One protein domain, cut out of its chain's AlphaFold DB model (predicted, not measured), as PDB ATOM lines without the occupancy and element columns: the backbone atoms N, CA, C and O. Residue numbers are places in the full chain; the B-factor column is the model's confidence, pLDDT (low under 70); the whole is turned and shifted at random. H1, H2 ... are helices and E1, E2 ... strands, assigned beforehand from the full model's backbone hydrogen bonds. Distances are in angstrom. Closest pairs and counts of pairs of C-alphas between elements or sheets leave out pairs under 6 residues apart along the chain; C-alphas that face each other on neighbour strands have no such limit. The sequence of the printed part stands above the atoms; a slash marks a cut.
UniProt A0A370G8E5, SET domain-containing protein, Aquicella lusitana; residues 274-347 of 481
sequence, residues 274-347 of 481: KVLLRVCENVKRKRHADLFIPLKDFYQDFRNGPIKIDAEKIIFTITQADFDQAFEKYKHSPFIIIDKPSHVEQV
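What this domain is: This is residues 274 to 347 of the 481 residues of the protein "SET domain-containing protein" of Aquicella lusitana (UniProt A0A370G8E5). Picture a small sandwich of two three-stranded sheets, only partly face to face and with their strands crossed: E2, E1 and E5 make one sheet, E3, E4 and E6 the other. Two short helices, H1 and H2, pack on the first sheet, H1 by the first residues of E1 and H2 over E5. The printed part has 74 residues with six named strands and two named helices, in the order E1 E2 H1 E3 E4 H2 E5 E6, and its class is mixed, helices and strands. The sheet E2 E1 E5 is mixed and the sheet E3 E4 E6 all antiparallel. The whole is compact, with a radius of gyration of the C-alphas of 11.3 A and spans of 31 by 27 by 18 A.

Where its parts are: Find C-alpha 274 at (-8.095, -15.065, 18.920); from there E1, residues 274 to 280, runs 19.2 A. E2, residues 288 to 294, comes back over 19.4 A. Then read H1, residues 295 to 302, 11.4 A long; E3, residues 307 to 311, 12.8 A; and E4, residues 314 to 318, 12.7 A. H2, residues 320 to 329, begins at C-alpha 320 at (-5.658, -21.390, 3.527) and runs 14.6 A. E5, residues 335 to 338, and E6, residues 343 to 346, are 10.2 A each, and E6 ends at C-alpha 346 at (-3.155, -41.857, 9.434).

How they stand to each other: Start with the hairpin E1 and E2, antiparallel at 162 degrees; N 277 and O 291 are 2.7 A apart, within hydrogen-bond range. On the other side of E1, E5 is parallel at 26 degrees, with N 278 and O 336 at 2.8 A. In the second sheet, E3 and E4 form a hairpin at 159 degrees, with N 309 and O 316 at 2.8 A; E4 and E6 are antiparallel at 169 degrees, with N 315 and O 345 at 2.9 A. The sheets make a sandwich, two sheets face to face, their strands at 57 degrees; the closest C-alphas of E2 and E3, Ala 289 and Ala 311, are 5.8 A apart. H1 and H2 are on one face of the sheet E2 E1 E5, as two layers, a sheet with helices on one face. H2 lies over E5 at a height over the sheet of 8.2 A, only just slantwise to the strands at 58 degrees to E5 on the local plane. H1 and H2 are close but not clearly touching, C-alphas 302 and 320 being 5.8 A apart. In H1, 3 of 4 O i to N i+4 pairs are within hydrogen-bond range, in H2 5 of 6.

The domain as a whole: Look for the two farthest C-alphas at His 332 and Val 347, 34.3 A apart. The printed part has no cut and no long link. Mean pLDDT of the printed part is 90.1, and no printed residue is under 70.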
ATOM      1  N   LYS A 274      -8.633 -13.730  18.616       93.00
ATOM      2  CA  LYS A 274      -8.095 -15.065  18.920       93.00
ATOM      3  C   LYS A 274      -9.163 -16.110  18.643       93.00
ATOM      4  O   LYS A 274     -10.324 -15.896  18.989       93.00
ATOM      5  N   VAL A 275      -8.774 -17.231  18.043       92.00
ATOM      6  CA  VAL A 275      -9.717 -18.289  17.666       92.00
ATOM      7  C   VAL A 275      -9.240 -19.651  18.141       92.00
ATOM      8  O   VAL A 275      -8.062 -19.987  18.041       92.00
ATOM      9  N   LEU A 276     -10.182 -20.444  18.646       92.81
ATOM     10  CA  LEU A 276     -10.034 -21.884  18.798       92.81
ATOM     11  C   LEU A 276     -10.341 -22.544  17.450       92.81
ATOM     12  O   LEU A 276     -11.504 -22.684  17.081       92.81
ATOM     13  N   LEU A 277      -9.316 -22.945  16.712       93.50
ATOM     14  CA  LEU A 277      -9.469 -23.772  15.528       93.50
ATOM     15  C   LEU A 277      -9.628 -25.238  15.939       93.50
ATOM     16  O   LEU A 277      -8.677 -25.864  16.403       93.50
ATOM     17  N   ARG A 278     -10.820 -25.790  15.720       93.75
ATOM     18  CA  ARG A 278     -11.107 -27.217  15.831       93.75
ATOM     19  C   ARG A 278     -11.051 -27.863  14.457       93.75
ATOM     20  O   ARG A 278     -11.810 -27.500  13.563       93.75
ATOM     21  N   VAL A 279     -10.204 -28.868  14.302       93.06
ATOM     22  CA  VAL A 279     -10.049 -29.609  13.048       93.06
ATOM     23  C   VAL A 279     -10.495 -31.029  13.281       93.06
ATOM     24  O   VAL A 279      -9.924 -31.738  14.104       93.06
ATOM     25  N   CYS A 280     -11.554 -31.429  12.593       90.75
ATOM     26  CA  CYS A 280     -12.152 -32.739  12.741       90.75
ATOM     27  C   CYS A 280     -11.728 -33.648  11.591       90.75
ATOM     28  O   CYS A 280     -11.595 -33.225  10.447       90.75
ATOM     29  N   GLU A 281     -11.583 -34.936  11.888       85.94
ATOM     30  CA  GLU A 281     -11.358 -35.949  10.854       85.94
ATOM     31  C   GLU A 281     -12.521 -36.037   9.861       85.94
ATOM     32  O   GLU A 281     -12.334 -36.318   8.679       85.94
ATOM     33  N   ASN A 282     -13.738 -35.859  10.363       81.31
ATOM     34  CA  ASN A 282     -14.956 -35.903   9.578       81.31
ATOM     35  C   ASN A 282     -16.089 -35.183  10.316       81.31
ATOM     36  O   ASN A 282     -15.993 -34.870  11.503       81.31
ATOM     37  N   VAL A 283     -17.220 -35.050   9.625       77.25
ATOM     38  CA  VAL A 283     -18.445 -34.383  10.095       77.25
ATOM     39  C   VAL A 283     -19.043 -35.005  11.367       77.25
ATOM     40  O   VAL A 283     -19.830 -34.363  12.053       77.25
ATOM     41  N   LYS A 284     -18.682 -36.247  11.733       75.94
ATOM     42  CA  LYS A 284     -19.111 -36.853  13.010       75.94
ATOM     43  C   LYS A 284     -18.286 -36.363  14.205       75.94
ATOM     44  O   LYS A 284     -18.594 -36.754  15.326       75.94
ATOM     45  N   ARG A 285     -17.223 -35.578  13.978       79.06
ATOM     46  CA  ARG A 285     -16.378 -34.895  14.980       79.06
ATOM     47  C   ARG A 285     -15.811 -35.781  16.100       79.06
ATOM     48  O   ARG A 285     -15.400 -35.281  17.143       79.06
ATOM     49  N   LYS A 286     -15.743 -37.101  15.881       74.12
ATOM     50  CA  LYS A 286     -15.285 -38.078  16.889       74.12
ATOM     51  C   LYS A 286     -13.819 -37.903  17.275       74.12
ATOM     52  O   LYS A 286     -13.462 -38.111  18.426       74.12
ATOM     53  N   ARG A 287     -12.980 -37.546  16.302       79.75
ATOM     54  CA  ARG A 287     -11.560 -37.242  16.484       79.75
ATOM     55  C   ARG A 287     -11.311 -35.833  15.981       79.75
ATOM     56  O   ARG A 287     -11.734 -35.501  14.868       79.75
ATOM     57  N   HIS A 288     -10.676 -35.021  16.812       87.50
ATOM     58  CA  HIS A 288     -10.357 -33.646  16.481       87.50
ATOM     59  C   HIS A 288      -9.073 -33.190  17.168       87.50
ATOM     60  O   HIS A 288      -8.681 -33.751  18.189       87.50
ATOM     61  N   ALA A 289      -8.459 -32.158  16.603       88.69
ATOM     62  CA  ALA A 289      -7.435 -31.360  17.254       88.69
ATOM     63  C   ALA A 289      -7.955 -29.945  17.472       88.69
ATOM     64  O   ALA A 289      -8.689 -29.417  16.636       88.69
ATOM     65  N   ASP A 290      -7.547 -29.350  18.582       88.75
ATOM     66  CA  ASP A 290      -7.905 -27.998  18.976       88.75
ATOM     67  C   ASP A 290      -6.622 -27.160  19.052       88.75
ATOM     68  O   ASP A 290      -5.675 -27.522  19.750       88.75
ATOM     69  N   LEU A 291      -6.595 -26.037  18.337       87.88
ATOM     70  CA  LEU A 291      -5.504 -25.068  18.350       87.88
ATOM     71  C   LEU A 291      -6.042 -23.694  18.724       87.88
ATOM     72  O   LEU A 291      -6.966 -23.202  18.084       87.88
ATOM     73  N   PHE A 292      -5.453 -23.049  19.727       88.31
ATOM     74  CA  PHE A 292      -5.871 -21.721  20.162       88.31
ATOM     75  C   PHE A 292      -4.751 -20.701  19.969       88.31
ATOM     76  O   PHE A 292      -3.810 -20.668  20.758       88.31
ATOM     77  N   ILE A 293      -4.860 -19.869  18.931       86.56
ATOM     78  CA  ILE A 293      -3.864 -18.835  18.606       86.56
ATOM     79  C   ILE A 293      -4.540 -17.551  18.077       86.56
ATOM     80  O   ILE A 293      -5.725 -17.567  17.712       86.56
ATOM     81  N   PRO A 294      -3.828 -16.408  18.055       92.69
ATOM     82  CA  PRO A 294      -4.297 -15.190  17.401       92.69
ATOM     83  C   PRO A 294      -4.638 -15.399  15.920       92.69
ATOM     84  O   PRO A 294      -3.906 -16.053  15.181       92.69
ATOM     85  N   LEU A 295      -5.721 -14.774  15.453       91.88
ATOM     86  CA  LEU A 295      -6.201 -14.923  14.074       91.88
ATOM     87  C   LEU A 295      -5.148 -14.494  13.038       91.88
ATOM     88  O   LEU A 295      -5.001 -15.115  11.989       91.88
ATOM     89  N   LYS A 296      -4.389 -13.435  13.339       91.25
ATOM     90  CA  LYS A 296      -3.325 -12.927  12.462       91.25
ATOM     91  C   LYS A 296      -2.201 -13.953  12.233       91.25
ATOM     92  O   LYS A 296      -1.591 -13.937  11.166       91.25
ATOM     93  N   ASP A 297      -1.955 -14.825  13.211       90.94
ATOM     94  CA  ASP A 297      -0.847 -15.781  13.174       90.94
ATOM     95  C   ASP A 297      -1.184 -16.924  12.201       90.94
ATOM     96  O   ASP A 297      -0.339 -17.297  11.394       90.94
ATOM     97  N   PHE A 298      -2.457 -17.347  12.116       89.75
ATOM     98  CA  PHE A 298      -2.924 -18.270  11.067       89.75
ATOM     99  C   PHE A 298      -2.619 -17.761   9.655       89.75
ATOM    100  O   PHE A 298      -2.050 -18.475   8.831       89.75
ATOM    101  N   TYR A 299      -2.972 -16.508   9.362       90.00
ATOM    102  CA  TYR A 299      -2.709 -15.916   8.049       90.00
ATOM    103  C   TYR A 299      -1.218 -15.765   7.754       90.00
ATOM    104  O   TYR A 299      -0.821 -15.793   6.589       90.00
ATOM    105  N   GLN A 300      -0.388 -15.577   8.780       90.88
ATOM    106  CA  GLN A 300       1.060 -15.569   8.625       90.88
ATOM    107  C   GLN A 300       1.587 -16.975   8.318       90.88
ATOM    108  O   GLN A 300       2.393 -17.118   7.398       90.88
ATOM    109  N   ASP A 301       1.100 -17.996   9.018       88.38
ATOM    110  CA  ASP A 301       1.504 -19.386   8.815       88.38
ATOM    111  C   ASP A 301       1.140 -19.887   7.417       88.38
ATOM    112  O   ASP A 301       1.976 -20.495   6.749       88.38
ATOM    113  N   PHE A 302      -0.042 -19.530   6.905       91.50
ATOM    114  CA  PHE A 302      -0.447 -19.896   5.545       91.50
ATOM    115  C   PHE A 302       0.454 -19.319   4.445       91.50
ATOM    116  O   PHE A 302       0.551 -19.909   3.366       91.50
ATOM    117  N   ARG A 303       1.182 -18.220   4.701       90.50
ATOM    118  CA  ARG A 303       2.188 -17.701   3.749       90.50
ATOM    119  C   ARG A 303       3.386 -18.635   3.597       90.50
ATOM    120  O   ARG A 303       4.067 -18.569   2.577       90.50
ATOM    121  N   ASN A 304       3.629 -19.499   4.583       90.88
ATOM    122  CA  ASN A 304       4.696 -20.498   4.565       90.88
ATOM    123  C   ASN A 304       4.228 -21.852   3.999       90.88
ATOM    124  O   ASN A 304       5.031 -22.777   3.876       90.88
ATOM    125  N   GLY A 305       2.950 -21.970   3.630       92.75
ATOM    126  CA  GLY A 305       2.336 -23.184   3.100       92.75
ATOM    127  C   GLY A 305       1.217 -23.729   3.994       92.75
ATOM    128  O   GLY A 305       0.782 -23.064   4.932       92.75
ATOM    129  N   PRO A 306       0.701 -24.935   3.693       93.00
ATOM    130  CA  PRO A 306      -0.340 -25.568   4.498       93.00
ATOM    131  C   PRO A 306       0.105 -25.824   5.943       93.00
ATOM    132  O   PRO A 306       1.228 -26.269   6.188       93.00
ATOM    133  N   ILE A 307      -0.807 -25.617   6.893       91.81
ATOM    134  CA  ILE A 307      -0.577 -25.884   8.316       91.81
ATOM    135  C   ILE A 307      -0.770 -27.377   8.569       91.81
ATOM    136  O   ILE A 307      -1.790 -27.948   8.178       91.81
ATOM    137  N   LYS A 308       0.193 -28.008   9.245       91.25
ATOM    138  CA  LYS A 308       0.096 -29.402   9.685       91.25
ATOM    139  C   LYS A 308      -0.155 -29.462  11.186       91.25
ATOM    140  O   LYS A 308       0.613 -28.887  11.950       91.25
ATOM    141  N   ILE A 309      -1.208 -30.163  11.593       88.38
ATOM    142  CA  ILE A 309      -1.554 -30.383  12.999       88.38
ATOM    143  C   ILE A 309      -1.442 -31.873  13.293       88.38
ATOM    144  O   ILE A 309      -2.164 -32.680  12.709       88.38
ATOM    145  N   ASP A 310      -0.532 -32.217  14.198       84.62
ATOM    146  CA  ASP A 310      -0.369 -33.573  14.715       84.62
ATOM    147  C   ASP A 310      -1.377 -33.823  15.847       84.62
ATOM    148  O   ASP A 310      -1.421 -33.086  16.836       84.62
ATOM    149  N   ALA A 311      -2.207 -34.845  15.669       83.25
ATOM    150  CA  ALA A 311      -3.266 -35.267  16.569       83.25
ATOM    151  C   ALA A 311      -3.140 -36.771  16.845       83.25
ATOM    152  O   ALA A 311      -3.946 -37.592  16.392       83.25
ATOM    153  N   GLU A 312      -2.087 -37.124  17.584       80.00
ATOM    154  CA  GLU A 312      -1.705 -38.486  17.979       80.00
ATOM    155  C   GLU A 312      -1.362 -39.406  16.797       80.00
ATOM    156  O   GLU A 312      -0.202 -39.664  16.499       80.00
ATOM    157  N   LYS A 313      -2.392 -39.979  16.165       83.38
ATOM    158  CA  LYS A 313      -2.299 -40.965  15.075       83.38
ATOM    159  C   LYS A 313      -2.787 -40.390  13.754       83.38
ATOM    160  O   LYS A 313      -2.958 -41.129  12.787       83.38
ATOM    161  N   ILE A 314      -3.084 -39.096  13.737       85.88
ATOM    162  CA  ILE A 314      -3.617 -38.395  12.584       85.88
ATOM    163  C   ILE A 314      -2.835 -37.110  12.403       85.88
ATOM    164  O   ILE A 314      -2.690 -36.341  13.347       85.88
ATOM    165  N   ILE A 315      -2.394 -36.848  11.180       90.06
ATOM    166  CA  ILE A 315      -1.891 -35.537  10.789       90.06
ATOM    167  C   ILE A 315      -2.959 -34.871   9.928       90.06
ATOM    168  O   ILE A 315      -3.337 -35.375   8.867       90.06
ATOM    169  N   PHE A 316      -3.449 -33.724  10.384       92.44
ATOM    170  CA  PHE A 316      -4.310 -32.853   9.596       92.44
ATOM    171  C   PHE A 316      -3.448 -31.892   8.792       92.44
ATOM    172  O   PHE A 316      -2.582 -31.235   9.359       92.44
ATOM    173  N   THR A 317      -3.697 -31.770   7.491       93.69
ATOM    174  CA  THR A 317      -3.121 -30.692   6.679       93.69
ATOM    175  C   THR A 317      -4.230 -29.748   6.247       93.69
ATOM    176  O   THR A 317      -5.197 -30.161   5.606       93.69
ATOM    177  N   ILE A 318      -4.068 -28.481   6.604       94.88
ATOM    178  CA  ILE A 318      -5.056 -27.425   6.431       94.88
ATOM    179  C   ILE A 318      -4.478 -26.421   5.450       94.88
ATOM    180  O   ILE A 318      -3.389 -25.885   5.656       94.88
ATOM    181  N   THR A 319      -5.200 -26.175   4.370       95.94
ATOM    182  CA  THR A 319      -4.867 -25.115   3.421       95.94
ATOM    183  C   THR A 319      -5.502 -23.798   3.854       95.94
ATOM    184  O   THR A 319      -6.467 -23.780   4.619       95.94
ATOM    185  N   GLN A 320      -5.007 -22.681   3.316       95.81
ATOM    186  CA  GLN A 320      -5.658 -21.390   3.527       95.81
ATOM    187  C   GLN A 320      -7.115 -21.406   3.032       95.81
ATOM    188  O   GLN A 320      -7.986 -20.835   3.675       95.81
ATOM    189  N   ALA A 321      -7.399 -22.116   1.934       96.31
ATOM    190  CA  ALA A 321      -8.751 -22.239   1.400       96.31
ATOM    191  C   ALA A 321      -9.700 -22.976   2.363       96.31
ATOM    192  O   ALA A 321     -10.831 -22.528   2.546       96.31
ATOM    193  N   ASP A 322      -9.236 -24.054   3.017       95.38
ATOM    194  CA  ASP A 322     -10.016 -24.748   4.054       95.38
ATOM    195  C   ASP A 322     -10.368 -23.787   5.200       95.38
ATOM    196  O   ASP A 322     -11.504 -23.759   5.681       95.38
ATOM    197  N   PHE A 323      -9.384 -22.990   5.628       95.69
ATOM    198  CA  PHE A 323      -9.553 -22.027   6.707       95.69
ATOM    199  C   PHE A 323     -10.496 -20.890   6.323       95.69
ATOM    200  O   PHE A 323     -11.431 -20.630   7.068       95.69
ATOM    201  N   ASP A 324     -10.302 -20.244   5.173       95.56
ATOM    202  CA  ASP A 324     -11.129 -19.120   4.722       95.56
ATOM    203  C   ASP A 324     -12.593 -19.550   4.518       95.56
ATOM    204  O   ASP A 324     -13.518 -18.830   4.905       95.56
ATOM    205  N   GLN A 325     -12.821 -20.763   3.994       95.25
ATOM    206  CA  GLN A 325     -14.162 -21.340   3.876       95.25
ATOM    207  C   GLN A 325     -14.824 -21.531   5.247       95.25
ATOM    208  O   GLN A 325     -15.996 -21.188   5.421       95.25
ATOM    209  N   ALA A 326     -14.099 -22.088   6.220       95.44
ATOM    210  CA  ALA A 326     -14.619 -22.272   7.570       95.44
ATOM    211  C   ALA A 326     -14.807 -20.928   8.292       95.44
ATOM    212  O   ALA A 326     -15.822 -20.716   8.953       95.44
ATOM    213  N   PHE A 327     -13.865 -20.001   8.137       95.38
ATOM    214  CA  PHE A 327     -13.887 -18.695   8.778       95.38
ATOM    215  C   PHE A 327     -15.123 -17.893   8.387       95.38
ATOM    216  O   PHE A 327     -15.736 -17.299   9.264       95.38
ATOM    217  N   GLU A 328     -15.567 -17.924   7.127       94.25
ATOM    218  CA  GLU A 328     -16.772 -17.180   6.737       94.25
ATOM    219  C   GLU A 328     -18.034 -17.686   7.465       94.25
ATOM    220  O   GLU A 328     -18.878 -16.881   7.857       94.25
ATOM    221  N   LYS A 329     -18.134 -18.995   7.758       93.56
ATOM    222  CA  LYS A 329     -19.214 -19.553   8.601       93.56
ATOM    223  C   LYS A 329     -19.123 -19.061  10.055       93.56
ATOM    224  O   LYS A 329     -20.152 -18.870  10.700       93.56
ATOM    225  N   TYR A 330     -17.911 -18.859  10.569       95.12
ATOM    226  CA  TYR A 330     -17.627 -18.550  11.978       95.12
ATOM    227  C   TYR A 330     -17.054 -17.145  12.203       95.12
ATOM    228  O   TYR A 330     -16.409 -16.882  13.214       95.12
ATOM    229  N   LYS A 331     -17.310 -16.219  11.282       94.00
ATOM    230  CA  LYS A 331     -16.632 -14.919  11.179       94.00
ATOM    231  C   LYS A 331     -16.698 -14.045  12.425       94.00
ATOM    232  O   LYS A 331     -15.858 -13.176  12.615       94.00
ATOM    233  N   HIS A 332     -17.699 -14.271  13.269       94.25
ATOM    234  CA  HIS A 332     -17.951 -13.514  14.498       94.25
ATOM    235  C   HIS A 332     -17.739 -14.355  15.761       94.25
ATOM    236  O   HIS A 332     -18.206 -14.001  16.839       94.25
ATOM    237  N   SER A 333     -17.062 -15.491  15.626       93.06
ATOM    238  CA  SER A 333     -16.916 -16.486  16.672       93.06
ATOM    239  C   SER A 333     -15.469 -16.584  17.159       93.06
ATOM    240  O   SER A 333     -14.556 -16.593  16.334       93.06
ATOM    241  N   PRO A 334     -15.219 -16.765  18.467       92.38
ATOM    242  CA  PRO A 334     -13.888 -17.050  19.000       92.38
ATOM    243  C   PRO A 334     -13.469 -18.515  18.763       92.38
ATOM    244  O   PRO A 334     -12.545 -19.011  19.407       92.38
ATOM    245  N   PHE A 335     -14.157 -19.239  17.875       94.31
ATOM    246  CA  PHE A 335     -13.802 -20.582  17.431       94.31
ATOM    247  C   PHE A 335     -14.145 -20.775  15.950       94.31
ATOM    248  O   PHE A 335     -15.053 -20.131  15.431       94.31
ATOM    249  N   ILE A 336     -13.446 -21.696  15.293       95.38
ATOM    250  CA  ILE A 336     -13.639 -22.094  13.894       95.38
ATOM    251  C   ILE A 336     -13.631 -23.620  13.854       95.38
ATOM    252  O   ILE A 336     -12.790 -24.235  14.504       95.38
ATOM    253  N   ILE A 337     -14.535 -24.241  13.094       95.62
ATOM    254  CA  ILE A 337     -14.547 -25.699  12.904       95.62
ATOM    255  C   ILE A 337     -14.270 -26.040  11.441       95.62
ATOM    256  O   ILE A 337     -14.993 -25.600  10.549       95.62
ATOM    257  N   ILE A 338     -13.258 -26.872  11.205       95.31
ATOM    258  CA  ILE A 338     -12.979 -27.493   9.909       95.31
ATOM    259  C   ILE A 338     -13.400 -28.962   9.996       95.31
ATOM    260  O   ILE A 338     -12.685 -29.792  10.550       95.31
ATOM    261  N   ASP A 339     -14.575 -29.282   9.450       90.38
ATOM    262  CA  ASP A 339     -15.151 -30.637   9.498       90.38
ATOM    263  C   ASP A 339     -14.487 -31.628   8.528       90.38
ATOM    264  O   ASP A 339     -14.620 -32.845   8.685       90.38
ATOM    265  N   LYS A 340     -13.825 -31.110   7.490       88.06
ATOM    266  CA  LYS A 340     -13.179 -31.896   6.438       88.06
ATOM    267  C   LYS A 340     -11.972 -31.128   5.886       88.06
ATOM    268  O   LYS A 340     -12.130 -30.414   4.898       88.06
ATOM    269  N   PRO A 341     -10.794 -31.229   6.521       90.44
ATOM    270  CA  PRO A 341      -9.589 -30.603   5.989       90.44
ATOM    271  C   PRO A 341      -9.197 -31.247   4.652       90.44
ATOM    272  O   PRO A 341      -9.561 -32.396   4.376       90.44
ATOM    273  N   SER A 342      -8.436 -30.521   3.830       88.25
ATOM    274  CA  SER A 342      -8.019 -30.981   2.499       88.25
ATOM    275  C   SER A 342      -7.262 -32.313   2.521       88.25
ATOM    276  O   SER A 342      -7.363 -33.091   1.570       88.25
ATOM    277  N   HIS A 343      -6.516 -32.604   3.591       90.62
ATOM    278  CA  HIS A 343      -5.818 -33.878   3.728       90.62
ATOM    279  C   HIS A 343      -5.751 -34.358   5.183       90.62
ATOM    280  O   HIS A 343      -5.491 -33.584   6.108       90.62
ATOM    281  N   VAL A 344      -5.986 -35.660   5.361       89.44
ATOM    282  CA  VAL A 344      -5.934 -36.378   6.637       89.44
ATOM    283  C   VAL A 344      -5.072 -37.617   6.427       89.44
ATOM    284  O   VAL A 344      -5.434 -38.491   5.639       89.44
ATOM    285  N   GLU A 345      -3.953 -37.700   7.135       89.12
ATOM    286  CA  GLU A 345      -3.026 -38.831   7.067       89.12
ATOM    287  C   GLU A 345      -3.102 -39.640   8.364       89.12
ATOM    288  O   GLU A 345      -3.022 -39.069   9.449       89.12
ATOM    289  N   GLN A 346      -3.268 -40.965   8.273       86.69
ATOM    290  CA  GLN A 346      -3.155 -41.857   9.434       86.69
ATOM    291  C   GLN A 346      -1.689 -42.261   9.601       86.69
ATOM    292  O   GLN A 346      -1.088 -42.806   8.677       86.69
ATOM    293  N   VAL A 347      -1.133 -42.052  10.788       80.62
ATOM    294  CA  VAL A 347       0.247 -42.428  11.102       80.62
ATOM    295  C   VAL A 347       0.260 -43.873  11.610       80.62
ATOM    296  O   VAL A 347      -0.343 -44.191  12.638       80.62
TER     297      VAL A 347